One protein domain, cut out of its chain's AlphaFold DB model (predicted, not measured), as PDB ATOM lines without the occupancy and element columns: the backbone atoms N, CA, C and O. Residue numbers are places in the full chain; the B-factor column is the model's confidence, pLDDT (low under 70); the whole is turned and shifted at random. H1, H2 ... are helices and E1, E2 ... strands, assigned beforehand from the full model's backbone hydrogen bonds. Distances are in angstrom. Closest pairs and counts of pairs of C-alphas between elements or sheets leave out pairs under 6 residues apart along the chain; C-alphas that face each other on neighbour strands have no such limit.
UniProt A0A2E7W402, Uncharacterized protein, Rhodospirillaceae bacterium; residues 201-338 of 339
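What this domain is: This is residues 201 to 338 of the 339 residues of an uncharacterized protein of Rhodospirillaceae bacterium (UniProt A0A2E7W402). A long, twisted ribbon of two strands, E4 beside E8, runs through a loose body; at one end E7 joins E8 and the short helix H1 follows E4, with H2 next to H1, while at the other end E1 pairs with E4 and the E5-E6 hairpin branches off through E6. Beyond E1 the E2-E3 hairpin reaches out as a separate arm, and residues 223 to 250 make a wide loop from it to E4. The 138 printed residues hold, in order, E1 E2 E3 E4 H1 H2 E5 E6 E7 E8; the sheet of six is branched with antiparallel neighbours, and E2 and E3 form a second, antiparallel sheet. The class is mostly strand, with under half of the residues in named elements. The whole is loose, radius of gyration of the C-alphas 19.2 A, and only just elongated, spanning 61 by 41 by 25 A.

How they stand to each other: Start at E8, residues 328 to 337, and E4, residues 251 to 262, antiparallel neighbours; find N 256 and O 333 at 2.8 A. The sheet is strongly twisted, and E4 bends by 63 degrees at residue 259. On the other side of E8 from E4 are E7, residues 320 to 325, with N 330 and O 322 at 2.8 A, and E6, residues 309 to 314, with N 313 and O 336 at 2.9 A. E7 and E8 form a hairpin. E5, residues 295 to 298, forms a hairpin with E6; N 297 and O 310 are 2.8 A apart. E1, residues 201 to 204, is antiparallel to E4, with N 251 and O 204 at 2.8 A. The hairpin of E2, residues 208 to 212, and E3, residues 218 to 222, has N 209 and O 221 at 2.8 A; E2 and E3 are both apart from E1 and E4. H1, residues 263 to 266, is on the branched sheet at a height of 8.4 A. H2, residues 280 to 286, only just touches H1, with 3 pairs of C-alphas within 8 A; the closest are Ile 266 and Val 280, 4.8 A. H2 has 1 of 3 O i to N i+4 pairs within hydrogen-bond range and 0 of 4 O i to N i+3 pairs; H1 is too short for an i+4 pair.

Where its parts are: Find C-alpha 251 at (225.975, 200.010, 243.826); from there E4 runs 31.9 A to C-alpha 262 at (255.246, 212.552, 246.238). E8 covers 29.8 A and ends at C-alpha 337, (230.586, 199.890, 241.193). E7 measures 15.6 A and E6 15.0 A.

The domain as a whole: The farthest C-alphas, of Gly 215 and Gly 269, are 63.8 A apart. The printed part has no cut; the links E3 to E4 and H1 to H2 are long. Mean pLDDT of the printed part is 91.1, and residues 275 to 276 are under 70.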
ATOM      1  N   ARG A 201     231.954 205.776 252.258       87.69
ATOM      2  CA  ARG A 201     231.349 204.651 251.533       87.69
ATOM      3  C   ARG A 201     229.840 204.861 251.431       87.69
ATOM      4  O   ARG A 201     229.207 205.222 252.423       87.69
ATOM      5  N   LYS A 202     229.255 204.616 250.259       90.19
ATOM      6  CA  LYS A 202     227.798 204.662 250.037       90.19
ATOM      7  C   LYS A 202     227.333 203.402 249.314       90.19
ATOM      8  O   LYS A 202     228.096 202.823 248.547       90.19
ATOM      9  N   ILE A 203     226.086 203.010 249.559       91.50
ATOM     10  CA  ILE A 203     225.351 202.009 248.777       91.50
ATOM     11  C   ILE A 203     224.148 202.742 248.189       91.50
ATOM     12  O   ILE A 203     223.341 203.288 248.946       91.50
ATOM     13  N   THR A 204     224.055 202.795 246.863       91.31
ATOM     14  CA  THR A 204     223.055 203.612 246.163       91.31
ATOM     15  C   THR A 204     222.145 202.741 245.303       91.31
ATOM     16  O   THR A 204     222.627 201.925 244.528       91.31
ATOM     17  N   PHE A 205     220.829 202.942 245.409       91.75
ATOM     18  CA  PHE A 205     219.825 202.395 244.486       91.75
ATOM     19  C   PHE A 205     219.409 203.481 243.491       91.75
ATOM     20  O   PHE A 205     218.337 204.070 243.599       91.75
ATOM     21  N   ASP A 206     220.300 203.803 242.562       88.56
ATOM     22  CA  ASP A 206     220.133 204.911 241.619       88.56
ATOM     23  C   ASP A 206     219.105 204.620 240.515       88.56
ATOM     24  O   ASP A 206     218.527 205.547 239.949       88.56
ATOM     25  N   GLY A 207     218.824 203.340 240.256       88.12
ATOM     26  CA  GLY A 207     217.763 202.910 239.351       88.12
ATOM     27  C   GLY A 207     216.352 202.937 239.948       88.12
ATOM     28  O   GLY A 207     215.394 202.718 239.206       88.12
ATOM     29  N   VAL A 208     216.186 203.176 241.258       92.12
ATOM     30  CA  VAL A 208     214.884 203.098 241.945       92.12
ATOM     31  C   VAL A 208     214.201 204.464 241.994       92.12
ATOM     32  O   VAL A 208     214.704 205.413 242.591       92.12
ATOM     33  N   ASN A 209     212.992 204.546 241.437       92.69
ATOM     34  CA  ASN A 209     212.127 205.720 241.510       92.69
ATOM     35  C   ASN A 209     210.875 205.397 242.336       92.69
ATOM     36  O   ASN A 209     210.153 204.451 242.024       92.69
ATOM     37  N   VAL A 210     210.612 206.188 243.378       92.56
ATOM     38  CA  VAL A 210     209.424 206.061 244.233       92.56
ATOM     39  C   VAL A 210     208.491 207.235 243.966       92.56
ATOM     40  O   VAL A 210     208.842 208.386 244.214       92.56
ATOM     41  N   GLN A 211     207.284 206.935 243.498       92.69
ATOM     42  CA  GLN A 211     206.238 207.918 243.236       92.69
ATOM     43  C   GLN A 211     205.132 207.795 244.283       92.69
ATOM     44  O   GLN A 211     204.785 206.697 244.721       92.69
ATOM     45  N   GLU A 212     204.574 208.931 244.694       93.69
ATOM     46  CA  GLU A 212     203.448 208.997 245.622       93.69
ATOM     47  C   GLU A 212     202.187 209.395 244.852       93.69
ATOM     48  O   GLU A 212     202.167 210.394 244.132       93.69
ATOM     49  N   SER A 213     201.140 208.579 244.958       91.44
ATOM     50  CA  SER A 213     199.847 208.872 244.349       91.44
ATOM     51  C   SER A 213     199.152 210.018 245.083       91.44
ATOM     52  O   SER A 213     199.431 210.304 246.245       91.44
ATOM     53  N   VAL A 214     198.161 210.635 244.434       89.44
ATOM     54  CA  VAL A 214     197.332 211.694 245.044       89.44
ATOM     55  C   VAL A 214     196.617 211.208 246.320       89.44
ATOM     56  O   VAL A 214     196.298 212.010 247.191       89.44
ATOM     57  N   GLY A 215     196.393 209.895 246.455       90.19
ATOM     58  CA  GLY A 215     195.822 209.267 247.651       90.19
ATOM     59  C   GLY A 215     196.839 208.910 248.743       90.19
ATOM     60  O   GLY A 215     196.467 208.236 249.699       90.19
ATOM     61  N   GLY A 216     198.112 209.296 248.598       89.69
ATOM     62  CA  GLY A 216     199.186 209.029 249.565       89.69
ATOM     63  C   GLY A 216     199.798 207.623 249.488       89.69
ATOM     64  O   GLY A 216     200.675 207.286 250.281       89.69
ATOM     65  N   GLN A 217     199.371 206.778 248.541       91.75
ATOM     66  CA  GLN A 217     199.981 205.461 248.327       91.75
ATOM     67  C   GLN A 217     201.274 205.603 247.522       91.75
ATOM     68  O   GLN A 217     201.269 206.195 246.443       91.75
ATOM     69  N   ARG A 218     202.363 204.994 247.999       93.81
ATOM     70  CA  ARG A 218     203.640 204.945 247.278       93.81
ATOM     71  C   ARG A 218     203.766 203.682 246.440       93.81
ATOM     72  O   ARG A 218     203.420 202.595 246.897       93.81
ATOM     73  N   PHE A 219     204.299 203.829 245.236       91.75
ATOM     74  CA  PHE A 219     204.692 202.730 244.360       91.75
ATOM     75  C   PHE A 219     206.079 203.018 243.789       91.75
ATOM     76  O   PHE A 219     206.474 204.176 243.649       91.75
ATOM     77  N   ALA A 220     206.837 201.962 243.511       92.69
ATOM     78  CA  ALA A 220     208.214 202.073 243.057       92.69
ATOM     79  C   ALA A 220     208.419 201.317 241.749       92.69
ATOM     80  O   ALA A 220     207.832 200.254 241.536       92.69
ATOM     81  N   THR A 221     209.280 201.857 240.900       93.12
ATOM     82  CA  THR A 221     209.829 201.169 239.734       93.12
ATOM     83  C   THR A 221     211.349 201.197 239.819       93.12
ATOM     84  O   THR A 221     211.924 202.120 240.395       93.12
ATOM     85  N   ALA A 222     212.002 200.168 239.284       91.31
ATOM     86  CA  ALA A 222     213.454 200.064 239.265       91.31
ATOM     87  C   ALA A 222     213.924 199.718 237.849       91.31
ATOM     88  O   ALA A 222     213.414 198.768 237.258       91.31
ATOM     89  N   THR A 223     214.867 200.484 237.299       91.00
ATOM     90  CA  THR A 223     215.543 200.147 236.028       91.00
ATOM     91  C   THR A 223     216.737 199.221 236.244       91.00
ATOM     92  O   THR A 223     217.067 198.430 235.367       91.00
ATOM     93  N   ASN A 224     217.359 199.303 237.418       87.88
ATOM     94  CA  ASN A 224     218.351 198.375 237.940       87.88
ATOM     95  C   ASN A 224     218.219 198.323 239.472       87.88
ATOM     96  O   ASN A 224     217.602 199.200 240.086       87.88
ATOM     97  N   THR A 225     218.799 197.296 240.085       89.44
ATOM     98  CA  THR A 225     218.861 197.155 241.547       89.44
ATOM     99  C   THR A 225     220.278 196.907 242.042       89.44
ATOM    100  O   THR A 225     220.442 196.450 243.169       89.44
ATOM    101  N   GLY A 226     221.292 197.198 241.231       90.06
ATOM    102  CA  GLY A 226     222.673 196.833 241.511       90.06
ATOM    103  C   GLY A 226     223.080 195.509 240.845       90.06
ATOM    104  O   GLY A 226     222.510 195.106 239.823       90.06
ATOM    105  N   LYS A 227     224.018 194.813 241.499       90.06
ATOM    106  CA  LYS A 227     224.481 193.456 241.175       90.06
ATOM    107  C   LYS A 227     223.363 192.525 240.733       90.06
ATOM    108  O   LYS A 227     222.287 192.467 241.327       90.06
ATOM    109  N   ASN A 228     223.689 191.707 239.743       88.44
ATOM    110  CA  ASN A 228     222.788 190.742 239.148       88.44
ATOM    111  C   ASN A 228     223.286 189.314 239.364       88.44
ATOM    112  O   ASN A 228     224.481 189.026 239.416       88.44
ATOM    113  N   TRP A 229     222.330 188.401 239.448       92.19
ATOM    114  CA  TRP A 229     222.560 186.966 239.411       92.19
ATOM    115  C   TRP A 229     221.587 186.399 238.392       92.19
ATOM    116  O   TRP A 229     220.377 186.604 238.521       92.19
ATOM    117  N   LEU A 230     222.116 185.738 237.365       90.06
ATOM    118  CA  LEU A 230     221.321 185.060 236.341       90.06
ATOM    119  C   LEU A 230     221.315 183.550 236.590       90.06
ATOM    120  O   LEU A 230     220.269 182.911 236.492       90.06
ATOM    121  N   SER A 231     222.470 182.991 236.951       90.50
ATOM    122  CA  SER A 231     222.651 181.587 237.311       90.50
ATOM    123  C   SER A 231     223.866 181.410 238.233       90.50
ATOM    124  O   SER A 231     224.602 182.355 238.517       90.50
ATOM    125  N   ALA A 232     224.114 180.179 238.693       86.94
ATOM    126  CA  ALA A 232     225.324 179.856 239.455       86.94
ATOM    127  C   ALA A 232     226.618 180.089 238.650       86.94
ATOM    128  O   ALA A 232     227.651 180.400 239.240       86.94
ATOM    129  N   SER A 233     226.539 179.967 237.322       87.00
ATOM    130  CA  SER A 233     227.642 180.163 236.383       87.00
ATOM    131  C   SER A 233     227.664 181.547 235.735       87.00
ATOM    132  O   SER A 233     228.645 181.852 235.072       87.00
ATOM    133  N   ASN A 234     226.628 182.379 235.911       91.62
ATOM    134  CA  ASN A 234     226.543 183.726 235.342       91.62
ATOM    135  C   ASN A 234     225.977 184.728 236.362       91.62
ATOM    136  O   ASN A 234     224.773 184.768 236.647       91.62
ATOM    137  N   LYS A 235     226.858 185.555 236.921       92.31
ATOM    138  CA  LYS A 235     226.539 186.549 237.951       92.31
ATOM    139  C   LYS A 235     227.540 187.698 237.903       92.31
ATOM    140  O   LYS A 235     228.625 187.564 237.345       92.31
ATOM    141  N   SER A 236     227.189 188.828 238.517       92.69
ATOM    142  CA  SER A 236     228.092 189.978 238.589       92.69
ATOM    143  C   SER A 236     229.455 189.570 239.167       92.69
ATOM    144  O   SER A 236     229.485 188.799 240.135       92.69
ATOM    145  N   PRO A 237     230.569 190.096 238.620       92.31
ATOM    146  CA  PRO A 237     231.905 189.832 239.137       92.31
ATOM    147  C   PRO A 237     231.988 190.050 240.644       92.31
ATOM    148  O   PRO A 237     231.377 190.976 241.184       92.31
ATOM    149  N   PHE A 238     232.761 189.197 241.309       92.25
ATOM    150  CA  PHE A 238     233.020 189.275 242.747       92.25
ATOM    151  C   PHE A 238     231.775 189.080 243.635       92.25
ATOM    152  O   PHE A 238     231.768 189.385 244.831       92.25
ATOM    153  N   SER A 239     230.681 188.575 243.059       89.25
ATOM    154  CA  SER A 239     229.499 188.170 243.809       89.25
ATOM    155  C   SER A 239     229.656 186.744 244.324       89.25
ATOM    156  O   SER A 239     229.566 185.765 243.579       89.25
ATOM    157  N   THR A 240     229.766 186.602 245.640       87.62
ATOM    158  CA  THR A 240     229.784 185.292 246.307       87.62
ATOM    159  C   THR A 240     228.379 184.709 246.511       87.62
ATOM    160  O   THR A 240     228.227 183.661 247.138       87.62
ATOM    161  N   ALA A 241     227.327 185.381 246.028       88.81
ATOM    162  CA  ALA A 241     225.960 184.892 246.148       88.81
ATOM    163  C   ALA A 241     225.757 183.624 245.301       88.81
ATOM    164  O   ALA A 241     226.234 183.524 244.168       88.81
ATOM    165  N   ASN A 242     225.011 182.661 245.845       88.12
ATOM    166  CA  ASN A 242     224.645 181.426 245.145       88.12
ATOM    167  C   ASN A 242     223.192 181.424 244.636       88.12
ATOM    168  O   ASN A 242     222.795 180.485 243.954       88.12
ATOM    169  N   GLN A 243     222.408 182.457 244.957       89.50
ATOM    170  CA  GLN A 243     221.011 182.620 244.556       89.50
ATOM    171  C   GLN A 243     220.680 184.105 244.382       89.50
ATOM    172  O   GLN A 243     221.269 184.958 245.050       89.50
ATOM    173  N   SER A 244     219.687 184.408 243.545       87.56
ATOM    174  CA  SER A 244     219.292 185.785 243.214       87.56
ATOM    175  C   SER A 244     218.898 186.635 244.423       87.56
ATOM    176  O   SER A 244     219.320 187.779 244.535       87.56
ATOM    177  N   TYR A 245     218.151 186.077 245.374       86.81
ATOM    178  CA  TYR A 245     217.676 186.804 246.557       86.81
ATOM    179  C   TYR A 245     218.722 186.940 247.680       86.81
ATOM    180  O   TYR A 245     218.433 187.556 248.705       86.81
ATOM    181  N   TYR A 246     219.926 186.381 247.509       89.44
ATOM    182  CA  TYR A 246     221.067 186.620 248.403       89.44
ATOM    183  C   TYR A 246     222.011 187.710 247.898       89.44
ATOM    184  O   TYR A 246     222.941 188.090 248.609       89.44
ATOM    185  N   VAL A 247     221.795 188.214 246.683       89.06
ATOM    186  CA  VAL A 247     222.585 189.318 246.152       89.06
ATOM    187  C   VAL A 247     222.216 190.590 246.909       89.06
ATOM    188  O   VAL A 247     221.055 191.002 246.930       89.06
ATOM    189  N   TYR A 248     223.207 191.225 247.531       88.25
ATOM    190  CA  TYR A 248     223.029 192.583 248.030       88.25
ATOM    191  C   TYR A 248     222.844 193.529 246.846       88.25
ATOM    192  O   TYR A 248     223.695 193.584 245.961       88.25
ATOM    193  N   GLY A 249     221.727 194.252 246.846       87.62
ATOM    194  CA  GLY A 249     221.451 195.279 245.852       87.62
ATOM    195  C   GLY A 249     222.115 196.620 246.167       87.62
ATOM    196  O   GLY A 249     222.662 196.840 247.252       87.62
ATOM    197  N   GLY A 250     221.977 197.535 245.215       90.56
ATOM    198  CA  GLY A 250     222.603 198.846 245.201       90.56
ATOM    199  C   GLY A 250     224.075 198.770 244.802       90.56
ATOM    200  O   GLY A 250     224.727 197.741 244.954       90.56
ATOM    201  N   ARG A 251     224.594 199.887 244.300       91.38
ATOM    202  CA  ARG A 251     225.975 200.010 243.826       91.38
ATOM    203  C   ARG A 251     226.828 200.649 244.906       91.38
ATOM    204  O   ARG A 251     226.434 201.658 245.507       91.38
ATOM    205  N   MET A 252     227.977 200.047 245.197       91.56
ATOM    206  CA  MET A 252     228.914 200.607 246.164       91.56
ATOM    207  C   MET A 252     229.714 201.757 245.554       91.56
ATOM    208  O   MET A 252     230.185 201.669 244.429       91.56
ATOM    209  N   SER A 253     229.928 202.828 246.315       91.81
ATOM    210  CA  SER A 253     230.842 203.905 245.921       91.81
ATOM    211  C   SER A 253     231.735 204.338 247.070       91.81
ATOM    212  O   SER A 253     231.335 204.285 248.238       91.81
ATOM    213  N   TYR A 254     232.941 204.779 246.720       91.75
ATOM    214  CA  TYR A 254     233.956 205.255 247.650       91.75
ATOM    215  C   TYR A 254     234.476 206.609 247.194       91.75
ATOM    216  O   TYR A 254     234.980 206.740 246.082       91.75
ATOM    217  N   ASP A 255     234.382 207.603 248.071       91.88
ATOM    218  CA  ASP A 255     235.045 208.891 247.904       91.88
ATOM    219  C   ASP A 255     236.315 208.866 248.790       91.88
ATOM    220  O   ASP A 255     236.223 208.865 250.022       91.88
ATOM    221  N   MET A 256     237.495 208.773 248.163       91.06
ATOM    222  CA  MET A 256     238.809 208.599 248.800       91.06
ATOM    223  C   MET A 256     239.688 209.845 248.645       91.06
ATOM    224  O   MET A 256     239.780 210.427 247.563       91.06
ATOM    225  N   GLU A 257     240.404 210.216 249.708       92.00
ATOM    226  CA  GLU A 257     241.414 211.280 249.687       92.00
ATOM    227  C   GLU A 257     242.775 210.738 250.130       92.00
ATOM    228  O   GLU A 257     242.928 210.213 251.237       92.00
ATOM    229  N   PHE A 258     243.778 210.905 249.270       92.25
ATOM    230  CA  PHE A 258     245.164 210.555 249.550       92.25
ATOM    231  C   PHE A 258     245.963 211.833 249.731       92.25
ATOM    232  O   PHE A 258     245.846 212.774 248.945       92.25
ATOM    233  N   THR A 259     246.771 211.871 250.783       92.00
ATOM    234  CA  THR A 259     247.489 213.084 251.173       92.00
ATOM    235  C   THR A 259     248.974 212.823 251.283       92.00
ATOM    236  O   THR A 259     249.357 211.730 251.694       92.00
ATOM    237  N   HIS A 260     249.781 213.857 251.058       93.25
ATOM    238  CA  HIS A 260     251.238 213.804 251.196       93.25
ATOM    239  C   HIS A 260     251.911 212.793 250.253       93.25
ATOM    240  O   HIS A 260     252.927 212.195 250.599       93.25
ATOM    241  N   LEU A 261     251.342 212.605 249.063       93.69
ATOM    242  CA  LEU A 261     251.945 211.799 248.009       93.69
ATOM    243  C   LEU A 261     253.067 212.592 247.339       93.69
ATOM    244  O   LEU A 261     252.931 213.801 247.126       93.69
ATOM    245  N   THR A 262     254.163 211.925 246.996       93.81
ATOM    246  CA  THR A 262     255.246 212.552 246.238       93.81
ATOM    247  C   THR A 262     254.873 212.672 244.758       93.81
ATOM    248  O   THR A 262     253.994 211.961 244.266       93.81
ATOM    249  N   SER A 263     255.510 213.601 244.042       92.06
ATOM    250  CA  SER A 263     255.209 213.878 242.630       92.06
ATOM    251  C   SER A 263     255.331 212.651 241.725       92.06
ATOM    252  O   SER A 263     254.504 212.489 240.838       92.06
ATOM    253  N   ASP A 264     256.310 211.783 241.975       91.62
ATOM    254  CA  ASP A 264     256.577 210.551 241.218       91.62
ATOM    255  C   ASP A 264     255.453 209.509 241.331       91.62
ATOM    256  O   ASP A 264     255.172 208.824 240.360       91.62
ATOM    257  N   HIS A 265     254.726 209.456 242.452       92.19
ATOM    258  CA  HIS A 265     253.577 208.551 242.593       92.19
ATOM    259  C   HIS A 265     252.315 209.069 241.889       92.19
ATOM    260  O   HIS A 265     251.325 208.353 241.755       92.19
ATOM    261  N   ILE A 266     252.279 210.344 241.497       92.19
ATOM    262  CA  ILE A 266     251.078 210.958 240.923       92.19
ATOM    263  C   ILE A 266     251.255 211.239 239.441       92.19
ATOM    264  O   ILE A 266     250.338 210.976 238.670       92.19
ATOM    265  N   MET A 267     252.386 211.817 239.059       92.06
ATOM    266  CA  MET A 267     252.616 212.394 237.742       92.06
ATOM    267  C   MET A 267     253.666 211.579 236.990       92.06
ATOM    268  O   MET A 267     254.668 211.198 237.597       92.06
ATOM    269  N   PRO A 268     253.508 211.382 235.671       90.88
ATOM    270  CA  PRO A 268     254.574 210.814 234.869       90.88
ATOM    271  C   PRO A 268     255.749 211.792 234.784       90.88
ATOM    272  O   PRO A 268     255.579 213.014 234.863       90.88
ATOM    273  N   GLY A 269     256.947 211.263 234.537       87.31
ATOM    274  CA  GLY A 269     258.129 212.098 234.293       87.31
ATOM    275  C   GLY A 269     257.982 213.003 233.060       87.31
ATOM    276  O   GLY A 269     258.581 214.078 233.001       87.31
ATOM    277  N   VAL A 270     257.166 212.587 232.084       85.75
ATOM    278  CA  VAL A 270     256.869 213.324 230.852       85.75
ATOM    279  C   VAL A 270     255.386 213.159 230.507       85.75
ATOM    280  O   VAL A 270     254.870 212.052 230.507       85.75
ATOM    281  N   TYR A 271     254.698 214.256 230.177       87.25
ATOM    282  CA  TYR A 271     253.271 214.234 229.801       87.25
ATOM    283  C   TYR A 271     253.020 214.096 228.293       87.25
ATOM    284  O   TYR A 271     251.893 213.849 227.875       87.25
ATOM    285  N   SER A 272     254.039 214.310 227.457       85.06
ATOM    286  CA  SER A 272     253.900 214.280 225.996       85.06
ATOM    287  C   SER A 272     253.962 212.877 225.395       85.06
ATOM    288  O   SER A 272     253.674 212.718 224.213       85.06
ATOM    289  N   VAL A 273     254.390 211.881 226.170       81.81
ATOM    290  CA  VAL A 273     254.503 210.486 225.741       81.81
ATOM    291  C   VAL A 273     254.221 209.584 226.933       81.81
ATOM    292  O   VAL A 273     254.690 209.853 228.036       81.81
ATOM    293  N   GLU A 274     253.454 208.525 226.705       75.94
ATOM    294  CA  GLU A 274     253.291 207.452 227.677       75.94
ATOM    295  C   GLU A 274     254.469 206.491 227.505       75.94
ATOM    296  O   GLU A 274     254.580 205.786 226.504       75.94
ATOM    297  N   THR A 275     255.405 206.539 228.446       66.50
ATOM    298  CA  THR A 275     256.437 205.513 228.629       66.50
ATOM    299  C   THR A 275     256.124 204.759 229.914       66.50
ATOM    300  O   THR A 275     255.450 205.331 230.766       66.50
ATOM    301  N   ALA A 276     256.642 203.534 230.080       65.38
ATOM    302  CA  ALA A 276     256.592 202.787 231.343       65.38
ATOM    303  C   ALA A 276     256.927 203.716 232.527       65.38
ATOM    304  O   ALA A 276     258.066 204.167 232.669       65.38
ATOM    305  N   SER A 277     255.905 204.114 233.280       71.50
ATOM    306  CA  SER A 277     255.987 205.157 234.294       71.50
ATOM    307  C   SER A 277     254.985 204.845 235.383       71.50
ATOM    308  O   SER A 277     253.806 205.110 235.195       71.50
ATOM    309  N   ASP A 278     255.489 204.442 236.541       84.69
ATOM    310  CA  ASP A 278     254.679 203.938 237.650       84.69
ATOM    311  C   ASP A 278     253.992 205.084 238.414       84.69
ATOM    312  O   ASP A 278     254.477 205.562 239.442       84.69
ATOM    313  N   SER A 279     252.871 205.589 237.895       91.75
ATOM    314  CA  SER A 279     252.173 206.742 238.480       91.75
ATOM    315  C   SER A 279     250.661 206.673 238.301       91.75
ATOM    316  O   SER A 279     250.156 206.191 237.288       91.75
ATOM    317  N   VAL A 280     249.912 207.269 239.238       93.38
ATOM    318  CA  VAL A 280     248.435 207.313 239.174       93.38
ATOM    319  C   VAL A 280     247.927 207.901 237.854       93.38
ATOM    320  O   VAL A 280     246.936 207.421 237.306       93.38
ATOM    321  N   VAL A 281     248.558 208.961 237.339       93.81
ATOM    322  CA  VAL A 281     248.126 209.580 236.079       93.81
ATOM    323  C   VAL A 281     248.345 208.648 234.892       93.81
ATOM    324  O   VAL A 281     247.448 208.563 234.057       93.81
ATOM    325  N   ALA A 282     249.497 207.981 234.808       91.69
ATOM    326  CA  ALA A 282     249.825 207.115 233.681       91.69
ATOM    327  C   ALA A 282     249.037 205.799 233.747       91.69
ATOM    328  O   ALA A 282     248.192 205.557 232.887       91.69
ATOM    329  N   ASP A 283     249.221 205.010 234.806       91.81
ATOM    330  CA  ASP A 283     248.760 203.615 234.832       91.81
ATOM    331  C   ASP A 283     247.306 203.462 235.241       91.81
ATOM    332  O   ASP A 283     246.683 202.441 234.959       91.81
ATOM    333  N   VAL A 284     246.737 204.485 235.883       94.81
ATOM    334  CA  VAL A 284     245.341 204.453 236.314       94.81
ATOM    335  C   VAL A 284     244.501 205.404 235.478       94.81
ATOM    336  O   VAL A 284     243.699 204.970 234.660       94.81
ATOM    337  N   TRP A 285     244.689 206.713 235.630       94.88
ATOM    338  CA  TRP A 285     243.772 207.702 235.061       94.88
ATOM    339  C   TRP A 285     243.788 207.754 233.526       94.88
ATOM    340  O   TRP A 285     242.732 207.835 232.892       94.88
ATOM    341  N   ASN A 286     244.974 207.727 232.910       92.75
ATOM    342  CA  ASN A 286     245.107 207.708 231.455       92.75
ATOM    343  C   ASN A 286     244.691 206.354 230.871       92.75
ATOM    344  O   ASN A 286     244.043 206.332 229.818       92.75
ATOM    345  N   ARG A 287     245.008 205.242 231.549       92.44
ATOM    346  CA  ARG A 287     244.616 203.910 231.079       92.44
ATOM    347  C   ARG A 287     243.108 203.699 231.095       92.44
ATOM    348  O   ARG A 287     242.571 203.232 230.094       92.44
ATOM    349  N   THR A 288     242.415 204.189 232.123       95.44
ATOM    350  CA  THR A 288     240.945 204.143 232.191       95.44
ATOM    351  C   THR A 288     240.247 205.223 231.353       95.44
ATOM    352  O   THR A 288     239.016 205.246 231.270       95.44
ATOM    353  N   LYS A 289     241.006 206.154 230.753       94.06
ATOM    354  CA  LYS A 289     240.490 207.348 230.059       94.06
ATOM    355  C   LYS A 289     239.511 208.134 230.945       94.06
ATOM    356  O   LYS A 289     238.393 208.468 230.549       94.06
ATOM    357  N   GLY A 290     239.936 208.409 232.181       93.25
ATOM    358  CA  GLY A 290     239.064 208.953 233.219       93.25
ATOM    359  C   GLY A 290     237.975 207.935 233.578       93.25
ATOM    360  O   GLY A 290     238.310 206.789 233.861       93.25
ATOM    361  N   PRO A 291     236.682 208.295 233.564       94.44
ATOM    362  CA  PRO A 291     235.611 207.373 233.925       94.44
ATOM    363  C   PRO A 291     235.118 206.506 232.763       94.44
ATOM    364  O   PRO A 291     234.080 205.879 232.903       94.44
ATOM    365  N   MET A 292     235.791 206.487 231.606       94.44
ATOM    366  CA  MET A 292     235.302 205.782 230.413       94.44
ATOM    367  C   MET A 292     235.476 204.258 230.479       94.44
ATOM    368  O   MET A 292     234.615 203.536 229.978       94.44
ATOM    369  N   ILE A 293     236.552 203.741 231.057       95.75
ATOM    370  CA  ILE A 293     236.839 202.300 231.051       95.75
ATOM    371  C   ILE A 293     236.788 201.785 232.499       95.75
ATOM    372  O   ILE A 293     237.417 202.395 233.371       95.75
ATOM    373  N   PRO A 294     236.016 200.719 232.791       96.69
ATOM    374  CA  PRO A 294     236.012 200.093 234.109       96.69
ATOM    375  C   PRO A 294     237.326 199.382 234.423       96.69
ATOM    376  O   PRO A 294     238.134 199.086 233.550       96.69
ATOM    377  N   PHE A 295     237.536 199.115 235.701       97.56
ATOM    378  CA  PHE A 295     238.716 198.451 236.232       97.56
ATOM    379  C   PHE A 295     238.337 197.605 237.443       97.56
ATOM    380  O   PHE A 295     237.280 197.796 238.055       97.56
ATOM    381  N   ILE A 296     239.217 196.679 237.819       97.81
ATOM    382  CA  ILE A 296     239.067 195.965 239.084       97.81
ATOM    383  C   ILE A 296     239.726 196.800 240.179       97.81
ATOM    384  O   ILE A 296     240.855 197.268 240.043       97.81
ATOM    385  N   PHE A 297     239.016 196.980 241.280       96.44
ATOM    386  CA  PHE A 297     239.493 197.674 242.462       96.44
ATOM    387  C   PHE A 297     239.467 196.730 243.654       96.44
ATOM    388  O   PHE A 297     238.459 196.067 243.878       96.44
ATOM    389  N   THR A 298     240.528 196.733 244.455       95.06
ATOM    390  CA  THR A 298     240.488 196.190 245.816       95.06
ATOM    391  C   THR A 298     240.828 197.273 246.827       95.06
ATOM    392  O   THR A 298     241.703 198.116 246.610       95.06
ATOM    393  N   SER A 299     240.122 197.235 247.953       91.12
ATOM    394  CA  SER A 299     240.344 198.117 249.101       91.12
ATOM    395  C   SER A 299     241.653 197.825 249.850       91.12
ATOM    396  O   SER A 299     242.209 198.723 250.492       91.12
ATOM    397  N   ASP A 300     242.171 196.601 249.720       91.81
ATOM    398  CA  ASP A 300     243.431 196.150 250.299       91.81
ATOM    399  C   ASP A 300     244.223 195.317 249.282       91.81
ATOM    400  O   ASP A 300     243.809 194.243 248.848       91.81
ATOM    401  N   SER A 301     245.414 195.809 248.948       92.19
ATOM    402  CA  SER A 301     246.401 195.190 248.065       92.19
ATOM    403  C   SER A 301     246.811 193.762 248.440       92.19
ATOM    404  O   SER A 301     247.364 193.071 247.580       92.19
ATOM    405  N   THR A 302     246.579 193.355 249.692       92.00
ATOM    406  CA  THR A 302     246.906 192.029 250.233       92.00
ATOM    407  C   THR A 302     245.694 191.108 250.358       92.00
ATOM    408  O   THR A 302     245.861 189.933 250.681       92.00
ATOM    409  N   SER A 303     244.481 191.611 250.098       91.94
ATOM    410  CA  SER A 303     243.276 190.798 250.218       91.94
ATOM    411  C   SER A 303     243.198 189.747 249.118       91.94
ATOM    412  O   SER A 303     243.394 190.030 247.937       91.94
ATOM    413  N   THR A 304     242.832 188.535 249.520       91.00
ATOM    414  CA  THR A 304     242.498 187.412 248.638       91.00
ATOM    415  C   THR A 304     241.012 187.044 248.733       91.00
ATOM    416  O   THR A 304     240.599 185.986 248.260       91.00
ATOM    417  N   ALA A 305     240.201 187.863 249.413       90.75
ATOM    418  CA  ALA A 305     238.780 187.611 249.604       90.75
ATOM    419  C   ALA A 305     237.968 188.263 248.483       90.75
ATOM    420  O   ALA A 305     238.041 189.471 248.286       90.75
ATOM    421  N   GLU A 306     237.131 187.479 247.802       89.62
ATOM    422  CA  GLU A 306     236.324 187.946 246.665       89.62
ATOM    423  C   GLU A 306     235.458 189.169 247.005       89.62
ATOM    424  O   GLU A 306     235.338 190.085 246.203       89.62
ATOM    425  N   SER A 307     234.936 189.246 248.233       88.44
ATOM    426  CA  SER A 307     234.099 190.359 248.701       88.44
ATOM    427  C   SER A 307     234.791 191.725 248.758       88.44
ATOM    428  O   SER A 307     234.101 192.736 248.882       88.44
ATOM    429  N   ASP A 308     236.124 191.761 248.725       91.38
ATOM    430  CA  ASP A 308     236.905 192.999 248.840       91.38
ATOM    431  C   ASP A 308     237.206 193.625 247.468       91.38
ATOM    432  O   ASP A 308     237.724 194.747 247.404       91.38
ATOM    433  N   TYR A 309     236.857 192.908 246.394       94.06
ATOM    434  CA  TYR A 309     237.047 193.306 245.007       94.06
ATOM    435  C   TYR A 309     235.760 193.870 244.408       94.06
ATOM    436  O   TYR A 309     234.648 193.430 244.706       94.06
ATOM    437  N   LEU A 310     235.922 194.858 243.535       94.00
ATOM    438  CA  LEU A 310     234.844 195.548 242.839       94.00
ATOM    439  C   LEU A 310     235.212 195.699 241.375       94.00
ATOM    440  O   LEU A 310     236.351 196.030 241.052       94.00
ATOM    441  N   PHE A 311     234.229 195.533 240.501       96.12
ATOM    442  CA  PHE A 311     234.330 196.019 239.133       96.12
ATOM    443  C   PHE A 311     233.736 197.426 239.100       96.12
ATOM    444  O   PHE A 311     232.540 197.602 239.341       96.12
ATOM    445  N   ALA A 312     234.588 198.431 238.918       95.81
ATOM    446  CA  ALA A 312     234.262 199.819 239.219       95.81
ATOM    447  C   ALA A 312     234.754 200.784 238.139       95.81
ATOM    448  O   ALA A 312     235.625 200.465 237.332       95.81
ATOM    449  N   ARG A 313     234.205 201.999 238.155       96.00
ATOM    450  CA  ARG A 313     234.625 203.133 237.323       96.00
ATOM    451  C   ARG A 313     234.880 204.347 238.191       96.00
ATOM    452  O   ARG A 313     234.381 204.455 239.313       96.00
ATOM    453  N   PHE A 314     235.641 205.298 237.660       96.75
ATOM    454  CA  PHE A 314     235.714 206.607 238.290       96.75
ATOM    455  C   PHE A 314     234.357 207.309 238.205       96.75
ATOM    456  O   PHE A 314     233.649 207.240 237.208       96.75
ATOM    457  N   LYS A 315     234.004 208.018 239.270       93.69
ATOM    458  CA  LYS A 315     232.759 208.786 239.374       93.69
ATOM    459  C   LYS A 315     232.881 210.192 238.787       93.69
ATOM    460  O   LYS A 315     231.886 210.819 238.438       93.69
ATOM    461  N   SER A 316     234.103 210.721 238.738       89.88
ATOM    462  CA  SER A 316     234.386 212.088 238.290       89.88
ATOM    463  C   SER A 316     235.030 212.086 236.908       89.88
ATOM    464  O   SER A 316     235.834 211.214 236.603       89.88
ATOM    465  N   ASN A 317     234.733 213.110 236.106       92.44
ATOM    466  CA  ASN A 317     235.368 213.346 234.801       92.44
ATOM    467  C   ASN A 317     236.708 214.102 234.907       92.44
ATOM    468  O   ASN A 317     237.298 214.461 233.891       92.44
ATOM    469  N   SER A 318     237.178 214.403 236.119       92.38
ATOM    470  CA  SER A 318     238.417 215.142 236.352       92.38
ATOM    471  C   SER A 318     239.207 214.558 237.519       92.38
ATOM    472  O   SER A 318     238.638 214.146 238.531       92.38
ATOM    473  N   LEU A 319     240.533 214.566 237.374       92.12
ATOM    474  CA  LEU A 319     241.482 214.261 238.435       92.12
ATOM    475  C   LEU A 319     242.031 215.576 238.987       92.12
ATOM    476  O   LEU A 319     242.713 216.316 238.280       92.12
ATOM    477  N   VAL A 320     241.721 215.876 240.246       91.19
ATOM    478  CA  VAL A 320     242.193 217.098 240.910       91.19
ATOM    479  C   VAL A 320     243.407 216.774 241.770       91.19
ATOM    480  O   VAL A 320     243.337 215.933 242.668       91.19
ATOM    481  N   GLN A 321     244.509 217.475 241.503       92.81
ATOM    482  CA  GLN A 321     245.777 217.350 242.217       92.81
ATOM    483  C   GLN A 321     246.090 218.679 242.900       92.81
ATOM    484  O   GLN A 321     246.194 219.714 242.244       92.81
ATOM    485  N   GLN A 322     246.228 218.666 244.222       94.38
ATOM    486  CA  GLN A 322     246.525 219.860 245.006       94.38
ATOM    487  C   GLN A 322     247.949 219.786 245.544       94.38
ATOM    488  O   GLN A 322     248.243 218.953 246.397       94.38
ATOM    489  N   GLN A 323     248.821 220.684 245.090       94.81
ATOM    490  CA  GLN A 323     250.159 220.823 245.657       94.81
ATOM    491  C   GLN A 323     250.078 221.472 247.044       94.81
ATOM    492  O   GLN A 323     249.505 222.553 247.189       94.81
ATOM    493  N   ILE A 324     250.651 220.824 248.060       94.12
ATOM    494  CA  ILE A 324     250.666 221.327 249.447       94.12
ATOM    495  C   ILE A 324     252.071 221.706 249.930       94.12
ATOM    496  O   ILE A 324     252.209 222.496 250.859       94.12
ATOM    497  N   ALA A 325     253.108 221.178 249.280       93.94
ATOM    498  CA  ALA A 325     254.496 221.602 249.423       93.94
ATOM    499  C   ALA A 325     255.268 221.290 248.126       93.94
ATOM    500  O   ALA A 325     254.727 220.702 247.186       93.94
ATOM    501  N   SER A 326     256.542 221.682 248.048       93.44
ATOM    502  CA  SER A 326     257.399 221.278 246.924       93.44
ATOM    503  C   SER A 326     257.410 219.747 246.800       93.44
ATOM    504  O   SER A 326     257.674 219.065 247.785       93.44
ATOM    505  N   ASN A 327     257.072 219.228 245.614       91.88
ATOM    506  CA  ASN A 327     256.971 217.796 245.288       91.88
ATOM    507  C   ASN A 327     255.983 216.971 246.131       91.88
ATOM    508  O   ASN A 327     256.048 215.747 246.097       91.88
ATOM    509  N   VAL A 328     255.066 217.609 246.866       94.38
ATOM    510  CA  VAL A 328     254.090 216.921 247.722       94.38
ATOM    511  C   VAL A 328     252.675 217.373 247.385       94.38
ATOM    512  O   VAL A 328     252.370 218.570 247.381       94.38
ATOM    513  N   PHE A 329     251.801 216.400 247.153       94.69
ATOM    514  CA  PHE A 329     250.459 216.600 246.630       94.69
ATOM    515  C   PHE A 329     249.409 215.790 247.395       94.69
ATOM    516  O   PHE A 329     249.685 214.750 247.995       94.69
ATOM    517  N   ASN A 330     248.172 216.268 247.309       93.62
ATOM    518  CA  ASN A 330     246.975 215.531 247.680       93.62
ATOM    519  C   ASN A 330     246.139 215.258 246.426       93.62
ATOM    520  O   ASN A 330     246.065 216.107 245.534       93.62
ATOM    521  N   ILE A 331     245.475 214.104 246.386       93.31
ATOM    522  CA  ILE A 331     244.535 213.736 245.321       93.31
ATOM    523  C   ILE A 331     243.230 213.214 245.912       93.31
ATOM    524  O   ILE A 331     243.205 212.631 246.999       93.31
ATOM    525  N   LYS A 332     242.144 213.399 245.162       92.00
ATOM    526  CA  LYS A 332     240.824 212.848 245.480       92.00
ATOM    527  C   LYS A 332     240.373 211.934 244.356       92.00
ATOM    528  O   LYS A 332     240.387 212.343 243.198       92.00
ATOM    529  N   LEU A 333     239.966 210.722 244.713       92.00
ATOM    530  CA  LEU A 333     239.475 209.706 243.790       92.00
ATOM    531  C   LEU A 333     238.105 209.238 244.267       92.00
ATOM    532  O   LEU A 333     237.960 208.777 245.395       92.00
ATOM    533  N   GLY A 334     237.101 209.366 243.405       93.38
ATOM    534  CA  GLY A 334     235.779 208.791 243.624       93.38
ATOM    535  C   GLY A 334     235.579 207.610 242.687       93.38
ATOM    536  O   GLY A 334     235.755 207.788 241.481       93.38
ATOM    537  N   ILE A 335     235.201 206.451 243.217       94.75
ATOM    538  CA  ILE A 335     234.864 205.260 242.426       94.75
ATOM    539  C   ILE A 335     233.439 204.797 242.721       94.75
ATOM    540  O   ILE A 335     232.925 205.018 243.820       94.75
ATOM    541  N   GLU A 336     232.814 204.150 241.747       94.56
ATOM    542  CA  GLU A 336     231.485 203.552 241.845       94.56
ATOM    543  C   GLU A 336     231.478 202.194 241.140       94.56
ATOM    544  O   GLU A 336     232.109 202.026 240.099       94.56
ATOM    545  N   GLU A 337     230.797 201.226 241.738       93.62
ATOM    546  CA  GLU A 337     230.586 199.890 241.193       93.62
ATOM    547  C   GLU A 337     229.706 199.934 239.936       93.62
ATOM    548  O   GLU A 337     228.704 200.656 239.882       93.62
ATOM    549  N   GLU A 338     230.088 199.158 238.922       90.44
ATOM    550  CA  GLU A 338     229.395 199.140 237.629       90.44
ATOM    551  C   GLU A 338     228.056 198.399 237.695       90.44
ATOM    552  O   GLU A 338     227.093 198.801 237.042       90.44
TER     553      GLU A 338